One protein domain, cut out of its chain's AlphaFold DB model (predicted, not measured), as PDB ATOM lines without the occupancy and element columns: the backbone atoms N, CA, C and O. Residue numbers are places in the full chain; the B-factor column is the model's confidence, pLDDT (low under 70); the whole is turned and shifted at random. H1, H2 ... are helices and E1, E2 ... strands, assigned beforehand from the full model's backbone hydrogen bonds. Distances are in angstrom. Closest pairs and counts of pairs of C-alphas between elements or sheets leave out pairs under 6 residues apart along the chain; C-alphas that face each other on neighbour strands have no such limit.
ATOM      1  N   LEU A   4       6.648 -41.010 129.763       53.84
ATOM      2  CA  LEU A   4       7.385 -42.248 130.071       53.84
ATOM      3  C   LEU A   4       8.903 -42.067 129.936       53.84
ATOM      4  O   LEU A   4       9.672 -42.687 130.662       53.84
ATOM      5  N   ARG A   5       9.343 -41.173 129.040       59.16
ATOM      6  CA  ARG A   5      10.741 -40.748 128.946       59.16
ATOM      7  C   ARG A   5      11.181 -39.862 130.087       59.16
ATOM      8  O   ARG A   5      12.373 -39.659 130.105       59.16
ATOM      9  N   ILE A   6      10.322 -39.374 130.985       57.84
ATOM     10  CA  ILE A   6      10.689 -38.619 132.204       57.84
ATOM     11  C   ILE A   6      10.546 -39.504 133.457       57.84
ATOM     12  O   ILE A   6      11.313 -39.372 134.408       57.84
ATOM     13  N   ARG A   7       9.652 -40.498 133.431       54.22
ATOM     14  CA  ARG A   7       9.407 -41.391 134.573       54.22
ATOM     15  C   ARG A   7      10.314 -42.629 134.628       54.22
ATOM     16  O   ARG A   7      10.622 -43.078 135.719       54.22
ATOM     17  N   GLN A   8      10.795 -43.139 133.486       56.22
ATOM     18  CA  GLN A   8      11.708 -44.299 133.411       56.22
ATOM     19  C   GLN A   8      12.861 -44.036 132.416       56.22
ATOM     20  O   GLN A   8      12.661 -44.155 131.200       56.22
ATOM     21  N   PRO A   9      14.028 -43.559 132.900       57.25
ATOM     22  CA  PRO A   9      15.165 -43.194 132.046       57.25
ATOM     23  C   PRO A   9      15.909 -44.413 131.506       57.25
ATOM     24  O   PRO A   9      16.264 -44.408 130.330       57.25
ATOM     25  N   ASP A  10      16.056 -45.448 132.334       56.56
ATOM     26  CA  ASP A  10      16.937 -46.602 132.093       56.56
ATOM     27  C   ASP A  10      16.268 -47.776 131.368       56.56
ATOM     28  O   ASP A  10      16.856 -48.841 131.222       56.56
ATOM     29  N   ALA A  11      15.033 -47.604 130.888       60.25
ATOM     30  CA  ALA A  11      14.397 -48.620 130.057       60.25
ATOM     31  C   ALA A  11      15.142 -48.728 128.715       60.25
ATOM     32  O   ALA A  11      15.206 -47.744 127.966       60.25
ATOM     33  N   GLY A  19      18.404 -36.982 115.797       59.09
ATOM     34  CA  GLY A  19      18.168 -35.620 116.309       59.09
ATOM     35  C   GLY A  19      17.661 -35.522 117.759       59.09
ATOM     36  O   GLY A  19      16.921 -34.596 118.098       59.09
ATOM     37  N   SER A  20      18.018 -36.468 118.635       61.97
ATOM     38  CA  SER A  20      17.763 -36.344 120.077       61.97
ATOM     39  C   SER A  20      18.808 -35.465 120.764       61.97
ATOM     40  O   SER A  20      19.996 -35.770 120.683       61.97
ATOM     41  N   ILE A  21      18.372 -34.440 121.498       61.12
ATOM     42  CA  ILE A  21      19.254 -33.608 122.329       61.12
ATOM     43  C   ILE A  21      19.185 -34.123 123.773       61.12
ATOM     44  O   ILE A  21      18.104 -34.410 124.298       61.12
ATOM     45  N   SER A  22      20.346 -34.283 124.405       61.25
ATOM     46  CA  SER A  22      20.490 -34.669 125.810       61.25
ATOM     47  C   SER A  22      20.534 -33.428 126.697       61.25
ATOM     48  O   SER A  22      21.556 -32.750 126.759       61.25
ATOM     49  N   ILE A  23      19.438 -33.142 127.402       53.34
ATOM     50  CA  ILE A  23      19.376 -32.094 128.433       53.34
ATOM     51  C   ILE A  23      19.159 -32.795 129.780       53.34
ATOM     52  O   ILE A  23      18.244 -33.608 129.906       53.34
ATOM     53  N   ALA A  24      20.028 -32.524 130.762       51.78
ATOM     54  CA  ALA A  24      19.960 -33.071 132.127       51.78
ATOM     55  C   ALA A  24      19.812 -34.613 132.204       51.78
ATOM     56  O   ALA A  24      18.945 -35.137 132.901       51.78
ATOM     57  N   GLY A  25      20.624 -35.357 131.440       58.91
ATOM     58  CA  GLY A  25      20.612 -36.831 131.442       58.91
ATOM     59  C   GLY A  25      19.402 -37.477 130.748       58.91
ATOM     60  O   GLY A  25      19.245 -38.695 130.786       58.91
ATOM     61  N   ARG A  26      18.539 -36.691 130.085       58.81
ATOM     62  CA  ARG A  26      17.327 -37.167 129.400       58.81
ATOM     63  C   ARG A  26      17.428 -36.965 127.887       58.81
ATOM     64  O   ARG A  26      17.595 -35.844 127.417       58.81
ATOM     65  N   SER A  27      17.278 -38.035 127.098       61.84
ATOM     66  CA  SER A  27      17.253 -37.945 125.627       61.84
ATOM     67  C   SER A  27      15.850 -37.578 125.121       61.84
ATOM     68  O   SER A  27      14.970 -38.450 124.999       61.84
ATOM     69  N   ILE A  28      15.622 -36.298 124.819       64.50
ATOM     70  CA  ILE A  28      14.343 -35.804 124.292       64.50
ATOM     71  C   ILE A  28      14.462 -35.667 122.762       64.50
ATOM     72  O   ILE A  28      15.381 -35.006 122.280       64.50
ATOM     73  N   PRO A  29      13.584 -36.308 121.965       69.88
ATOM     74  CA  PRO A  29      13.612 -36.164 120.515       69.88
ATOM     75  C   PRO A  29      12.995 -34.815 120.138       69.88
ATOM     76  O   PRO A  29      11.805 -34.599 120.377       69.88
ATOM     77  N   LEU A  30      13.794 -33.919 119.551       67.94
ATOM     78  CA  LEU A  30      13.381 -32.543 119.256       67.94
ATOM     79  C   LEU A  30      12.166 -32.500 118.313       67.94
ATOM     80  O   LEU A  30      11.235 -31.731 118.536       67.94
ATOM     81  N   PHE A  31      12.113 -33.412 117.339       68.50
ATOM     82  CA  PHE A  31      10.987 -33.560 116.412       68.50
ATOM     83  C   PHE A  31       9.659 -33.900 117.100       68.50
ATOM     84  O   PHE A  31       8.611 -33.437 116.666       68.50
ATOM     85  N   ALA A  32       9.680 -34.664 118.198       69.00
ATOM     86  CA  ALA A  32       8.456 -34.981 118.937       69.00
ATOM     87  C   ALA A  32       7.951 -33.783 119.752       69.00
ATOM     88  O   ALA A  32       6.748 -33.646 119.959       69.00
ATOM     89  N   VAL A  33       8.865 -32.925 120.214       72.44
ATOM     90  CA  VAL A  33       8.517 -31.690 120.924       72.44
ATOM     91  C   VAL A  33       7.974 -30.664 119.938       72.44
ATOM     92  O   VAL A  33       6.899 -30.129 120.172       72.44
ATOM     93  N   LEU A  34       8.660 -30.448 118.814       80.12
ATOM     94  CA  LEU A  34       8.208 -29.541 117.759       80.12
ATOM     95  C   LEU A  34       6.872 -29.982 117.159       80.12
ATOM     96  O   LEU A  34       5.964 -29.165 117.084       80.12
ATOM     97  N   GLY A  35       6.719 -31.264 116.814       76.75
ATOM     98  CA  GLY A  35       5.454 -31.802 116.306       76.75
ATOM     99  C   GLY A  35       4.322 -31.717 117.334       76.75
ATOM    100  O   GLY A  35       3.203 -31.334 117.006       76.75
ATOM    101  N   GLY A  36       4.615 -32.007 118.608       77.06
ATOM    102  CA  GLY A  36       3.642 -31.856 119.690       77.06
ATOM    103  C   GLY A  36       3.207 -30.403 119.893       77.06
ATOM    104  O   GLY A  36       2.015 -30.133 120.029       77.06
ATOM    105  N   LEU A  37       4.158 -29.466 119.865       82.81
ATOM    106  CA  LEU A  37       3.885 -28.036 119.993       82.81
ATOM    107  C   LEU A  37       3.135 -27.491 118.779       82.81
ATOM    108  O   LEU A  37       2.192 -26.736 118.971       82.81
ATOM    109  N   SER A  38       3.483 -27.893 117.555       79.56
ATOM    110  CA  SER A  38       2.789 -27.426 116.351       79.56
ATOM    111  C   SER A  38       1.339 -27.894 116.320       79.56
ATOM    112  O   SER A  38       0.443 -27.094 116.074       79.56
ATOM    113  N   THR A  39       1.080 -29.170 116.619       79.81
ATOM    114  CA  THR A  39      -0.292 -29.695 116.649       79.81
ATOM    115  C   THR A  39      -1.096 -29.069 117.786       79.81
ATOM    116  O   THR A  39      -2.254 -28.708 117.583       79.81
ATOM    117  N   GLY A  40      -0.479 -28.877 118.956       77.44
ATOM    118  CA  GLY A  40      -1.111 -28.186 120.078       77.44
ATOM    119  C   GLY A  40      -1.444 -26.730 119.755       77.44
ATOM    120  O   GLY A  40      -2.563 -26.292 119.999       77.44
ATOM    121  N   LEU A  41      -0.510 -25.993 119.149       82.25
ATOM    122  CA  LEU A  41      -0.703 -24.586 118.811       82.25
ATOM    123  C   LEU A  41      -1.756 -24.416 117.715       82.25
ATOM    124  O   LEU A  41      -2.637 -23.578 117.867       82.25
ATOM    125  N   SER A  42      -1.746 -25.253 116.672       79.12
ATOM    126  CA  SER A  42      -2.803 -25.256 115.653       79.12
ATOM    127  C   SER A  42      -4.176 -25.549 116.258       79.12
ATOM    128  O   SER A  42      -5.144 -24.876 115.919       79.12
ATOM    129  N   PHE A  43      -4.275 -26.501 117.191       71.50
ATOM    130  CA  PHE A  43      -5.536 -26.798 117.877       71.50
ATOM    131  C   PHE A  43      -6.027 -25.621 118.732       71.50
ATOM    132  O   PHE A  43      -7.220 -25.315 118.718       71.50
ATOM    133  N   VAL A  44      -5.119 -24.938 119.438       76.06
ATOM    134  CA  VAL A  44      -5.433 -23.752 120.253       76.06
ATOM    135  C   VAL A  44      -5.856 -22.578 119.372       76.06
ATOM    136  O   VAL A  44      -6.888 -21.975 119.635       76.06
ATOM    137  N   VAL A  45      -5.115 -22.285 118.302       79.81
ATOM    138  CA  VAL A  45      -5.443 -21.214 117.348       79.81
ATOM    139  C   VAL A  45      -6.808 -21.474 116.712       79.81
ATOM    140  O   VAL A  45      -7.656 -20.590 116.723       79.81
ATOM    141  N   VAL A  46      -7.080 -22.696 116.239       76.94
ATOM    142  CA  VAL A  46      -8.384 -23.049 115.651       76.94
ATOM    143  C   VAL A  46      -9.524 -22.902 116.663       76.94
ATOM    144  O   VAL A  46     -10.552 -22.332 116.316       76.94
ATOM    145  N   ASN A  47      -9.339 -23.343 117.912       68.12
ATOM    146  CA  ASN A  47     -10.358 -23.195 118.959       68.12
ATOM    147  C   ASN A  47     -10.598 -21.734 119.367       68.12
ATOM    148  O   ASN A  47     -11.729 -21.369 119.667       68.12
ATOM    149  N   VAL A  48      -9.550 -20.906 119.414       73.19
ATOM    150  CA  VAL A  48      -9.658 -19.499 119.836       73.19
ATOM    151  C   VAL A  48     -10.244 -18.626 118.728       73.19
ATOM    152  O   VAL A  48     -11.015 -17.718 119.023       73.19
ATOM    153  N   LEU A  49      -9.907 -18.889 117.459       74.12
ATOM    154  CA  LEU A  49     -10.409 -18.097 116.331       74.12
ATOM    155  C   LEU A  49     -11.839 -18.470 115.923       74.12
ATOM    156  O   LEU A  49     -12.526 -17.636 115.341       74.12
ATOM    157  N   ASN A  50     -12.296 -19.691 116.215       74.69
ATOM    158  CA  ASN A  50     -13.624 -20.159 115.836       74.69
ATOM    159  C   ASN A  50     -14.387 -20.697 117.050       74.69
ATOM    160  O   ASN A  50     -14.312 -21.876 117.404       74.69
ATOM    161  N   THR A  51     -15.209 -19.833 117.643       73.88
ATOM    162  CA  THR A  51     -16.099 -20.177 118.761       73.88
ATOM    163  C   THR A  51     -17.006 -21.373 118.436       73.88
ATOM    164  O   THR A  51     -17.293 -22.183 119.313       73.88
ATOM    165  N   GLU A  52     -17.397 -21.550 117.169       73.12
ATOM    166  CA  GLU A  52     -18.176 -22.712 116.721       73.12
ATOM    167  C   GLU A  52     -17.419 -24.043 116.867       73.12
ATOM    168  O   GLU A  52     -18.005 -25.034 117.305       73.12
ATOM    169  N   THR A  53     -16.112 -24.088 116.572       76.31
ATOM    170  CA  THR A  53     -15.318 -25.325 116.727       76.31
ATOM    171  C   THR A  53     -15.017 -25.628 118.186       76.31
ATOM    172  O   THR A  53     -14.967 -26.802 118.551       76.31
ATOM    173  N   LEU A  54     -14.882 -24.602 119.032       76.62
ATOM    174  CA  LEU A  54     -14.764 -24.785 120.478       76.62
ATOM    175  C   LEU A  54     -16.033 -25.405 121.060       76.62
ATOM    176  O   LEU A  54     -15.957 -26.404 121.777       76.62
ATOM    177  N   ILE A  55     -17.204 -24.860 120.713       81.69
ATOM    178  CA  ILE A  55     -18.487 -25.398 121.178       81.69
ATOM    179  C   ILE A  55     -18.675 -26.828 120.662       81.69
ATOM    180  O   ILE A  55     -19.013 -27.710 121.449       81.69
ATOM    181  N   ALA A  56     -18.388 -27.091 119.383       83.00
ATOM    182  CA  ALA A  56     -18.484 -28.431 118.808       83.00
ATOM    183  C   ALA A  56     -17.524 -29.432 119.480       83.00
ATOM    184  O   ALA A  56     -17.929 -30.544 119.811       83.00
ATOM    185  N   GLY A  57     -16.272 -29.039 119.734       77.50
ATOM    186  CA  GLY A  57     -15.270 -29.891 120.375       77.50
ATOM    187  C   GLY A  57     -15.606 -30.215 121.831       77.50
ATOM    188  O   GLY A  57     -15.526 -31.374 122.245       77.50
ATOM    189  N   VAL A  58     -16.037 -29.214 122.603       82.25
ATOM    190  CA  VAL A  58     -16.474 -29.403 123.994       82.25
ATOM    191  C   VAL A  58     -17.743 -30.251 124.044       82.25
ATOM    192  O   VAL A  58     -17.795 -31.207 124.817       82.25
ATOM    193  N   ALA A  59     -18.730 -29.970 123.190       86.06
ATOM    194  CA  ALA A  59     -19.947 -30.771 123.096       86.06
ATOM    195  C   ALA A  59     -19.631 -32.233 122.749       86.06
ATOM    196  O   ALA A  59     -20.182 -33.145 123.367       86.06
ATOM    197  N   TRP A  60     -18.692 -32.471 121.830       86.62
ATOM    198  CA  TRP A  60     -18.271 -33.818 121.453       86.62
ATOM    199  C   TRP A  60     -17.539 -34.553 122.580       86.62
ATOM    200  O   TRP A  60     -17.814 -35.726 122.832       86.62
ATOM    201  N   MET A  61     -16.647 -33.876 123.311       87.31
ATOM    202  CA  MET A  61     -15.992 -34.461 124.487       87.31
ATOM    203  C   MET A  61     -16.997 -34.818 125.584       87.31
ATOM    204  O   MET A  61     -16.902 -35.895 126.173       87.31
ATOM    205  N   VAL A  62     -17.978 -33.946 125.837       91.25
ATOM    206  CA  VAL A  62     -19.052 -34.206 126.804       91.25
ATOM    207  C   VAL A  62     -19.910 -35.385 126.347       91.25
ATOM    208  O   VAL A  62     -20.205 -36.259 127.158       91.25
ATOM    209  N   ALA A  63     -20.250 -35.470 125.058       91.56
ATOM    210  CA  ALA A  63     -21.000 -36.593 124.503       91.56
ATOM    211  C   ALA A  63     -20.224 -37.915 124.625       91.56
ATOM    212  O   ALA A  63     -20.771 -38.909 125.098       91.56
ATOM    213  N   GLY A  64     -18.934 -37.925 124.278       87.19
ATOM    214  CA  GLY A  64     -18.069 -39.097 124.423       87.19
ATOM    215  C   GLY A  64     -17.934 -39.550 125.878       87.19
ATOM    216  O   GLY A  64     -18.045 -40.741 126.170       87.19
ATOM    217  N   LEU A  65     -17.773 -38.603 126.808       88.88
ATOM    218  CA  LEU A  65     -17.731 -38.894 128.239       88.88
ATOM    219  C   LEU A  65     -19.076 -39.435 128.745       88.88
ATOM    220  O   LEU A  65     -19.097 -40.397 129.507       88.88
ATOM    221  N   ALA A  66     -20.196 -38.868 128.294       87.69
ATOM    222  CA  ALA A  66     -21.534 -39.330 128.652       87.69
ATOM    223  C   ALA A  66     -21.806 -40.752 128.137       87.69
ATOM    224  O   ALA A  66     -22.284 -41.590 128.900       87.69
ATOM    225  N   ILE A  67     -21.434 -41.057 126.888       86.50
ATOM    226  CA  ILE A  67     -21.531 -42.405 126.306       86.50
ATOM    227  C   ILE A  67     -20.665 -43.386 127.094       86.50
ATOM    228  O   ILE A  67     -21.132 -44.469 127.440       86.50
ATOM    229  N   TYR A  68     -19.430 -43.006 127.423       80.25
ATOM    230  CA  TYR A  68     -18.538 -43.838 128.227       80.25
ATOM    231  C   TYR A  68     -19.129 -44.143 129.608       80.25
ATOM    232  O   TYR A  68     -19.167 -45.300 130.028       80.25
ATOM    233  N   VAL A  69     -19.628 -43.118 130.305       82.25
ATOM    234  CA  VAL A  69     -20.255 -43.270 131.624       82.25
ATOM    235  C   VAL A  69     -21.525 -44.118 131.530       82.25
ATOM    236  O   VAL A  69     -21.729 -44.974 132.387       82.25
ATOM    237  N   TYR A  70     -22.352 -43.931 130.497       85.44
ATOM    238  CA  TYR A  70     -23.568 -44.714 130.267       85.44
ATOM    239  C   TYR A  70     -23.255 -46.186 129.980       85.44
ATOM    240  O   TYR A  70     -23.763 -47.068 130.669       85.44
ATOM    241  N   TYR A  71     -22.360 -46.454 129.024       80.75
ATOM    242  CA  TYR A  71     -21.900 -47.800 128.686       80.75
ATOM    243  C   TYR A  71     -21.336 -48.517 129.914       80.75
ATOM    244  O   TYR A  71     -21.701 -49.655 130.207       80.75
ATOM    245  N   ARG A  72     -20.488 -47.824 130.682       69.56
ATOM    246  CA  ARG A  72     -19.831 -48.393 131.859       69.56
ATOM    247  C   ARG A  72     -20.787 -48.588 133.039       69.56
ATOM    248  O   ARG A  72     -20.662 -49.591 133.738       69.56
ATOM    249  N   ARG A  73     -21.770 -47.698 133.238       71.31
ATOM    250  CA  ARG A  73     -22.847 -47.891 134.231       71.31
ATOM    251  C   ARG A  73     -23.740 -49.075 133.883       71.31
ATOM    252  O   ARG A  73     -24.091 -49.827 134.785       71.31
ATOM    253  N   ASN A  74     -24.062 -49.268 132.605       73.38
ATOM    254  CA  ASN A  74     -24.900 -50.385 132.174       73.38
ATOM    255  C   ASN A  74     -24.210 -51.753 132.355       73.38
ATOM    256  O   ASN A  74     -24.882 -52.773 132.415       73.38
ATOM    257  N   GLN A  75     -22.879 -51.777 132.483       68.06
ATOM    258  CA  GLN A  75     -22.099 -52.985 132.778       68.06
ATOM    259  C   GLN A  75     -21.764 -53.176 134.268       68.06
ATOM    260  O   GLN A  75     -20.996 -54.071 134.607       68.06
ATOM    261  N   GLY A  76     -22.313 -52.358 135.176       58.75
ATOM    262  CA  GLY A  76     -22.195 -52.583 136.625       58.75
ATOM    263  C   GLY A  76     -20.785 -52.417 137.214       58.75
ATOM    264  O   GLY A  76     -20.551 -52.805 138.356       58.75
TER     265      GLY A  76
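AT A GLANCE: This is residues 4 to 11 and 19 to 76 of the 246 residues of the protein "Universal stress protein" of Thermoleophilaceae bacterium (UniProt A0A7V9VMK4). Two long helices, H2 and H3, meet near their ends as an L, and a small hairpin of two strands, E1 and E2, lies at the other end of H2, with the short helix H1 near it. Residues 58 to 76, of which 58 to 74 belong to H3, stick out as a free arm. The printed part has 66 residues, with three named helices and two named strands in the order H1, E1, E2, H2, H3; the sheet is E1 - E2, antiparallel, and the class is mostly helix. The whole is extended, with a radius of gyration of the C-alphas of 18.5 A, and flat, spanning 46 by 40 by 15 A.

IN THESE COORDINATES: H1, residues 4 to 7, begins at C-alpha 4 (7.385, -42.248, 130.071) and measures 5.0 A. E1 is residues 20 to 23, 9.5 A, and E2 is residues 26 to 29, 9.7 A. H2, residues 30 to 49, measures 28.0 A from C-alpha 30 (13.381, -32.543, 119.256). H3, residues 51 to 74, measures 34.2 A and ends at C-alpha 74 (-24.900, -50.385, 132.174).

HOW THE PARTS SIT: The closest C-alphas of H1 and E2, those of Ile 6 and Arg 26, are 7.4 A apart. E1 and E2 form a hairpin, with N 21 and O 28 within hydrogen-bond range at 3.1 A. H2 and H3 touch only at the corner, closest at the C-alphas of Asn 47 and Leu 54, 4.9 A, and are about perpendicular at 73 degrees. H1 is apart from H2 and H3. In H2 and H3 every O i to N i+4 pair is within hydrogen-bond range; H1 is too short for such a pair, and its 1 O i to N i+3 pair is not within range.

THE WHOLE: The two farthest C-alphas, Ser 22 and Asn 74, are 48.5 A apart. Residues 12 to 18 are not printed, and C-alphas 11 and 19 are 19.3 A apart across this cut. The links E1 to E2, E2 to H2 and H2 to H3 are tight. The mean pLDDT of the printed part is 72.6; residues 4 to 11, 19 to 32, 47, 72 and 75 to 76 are under 70.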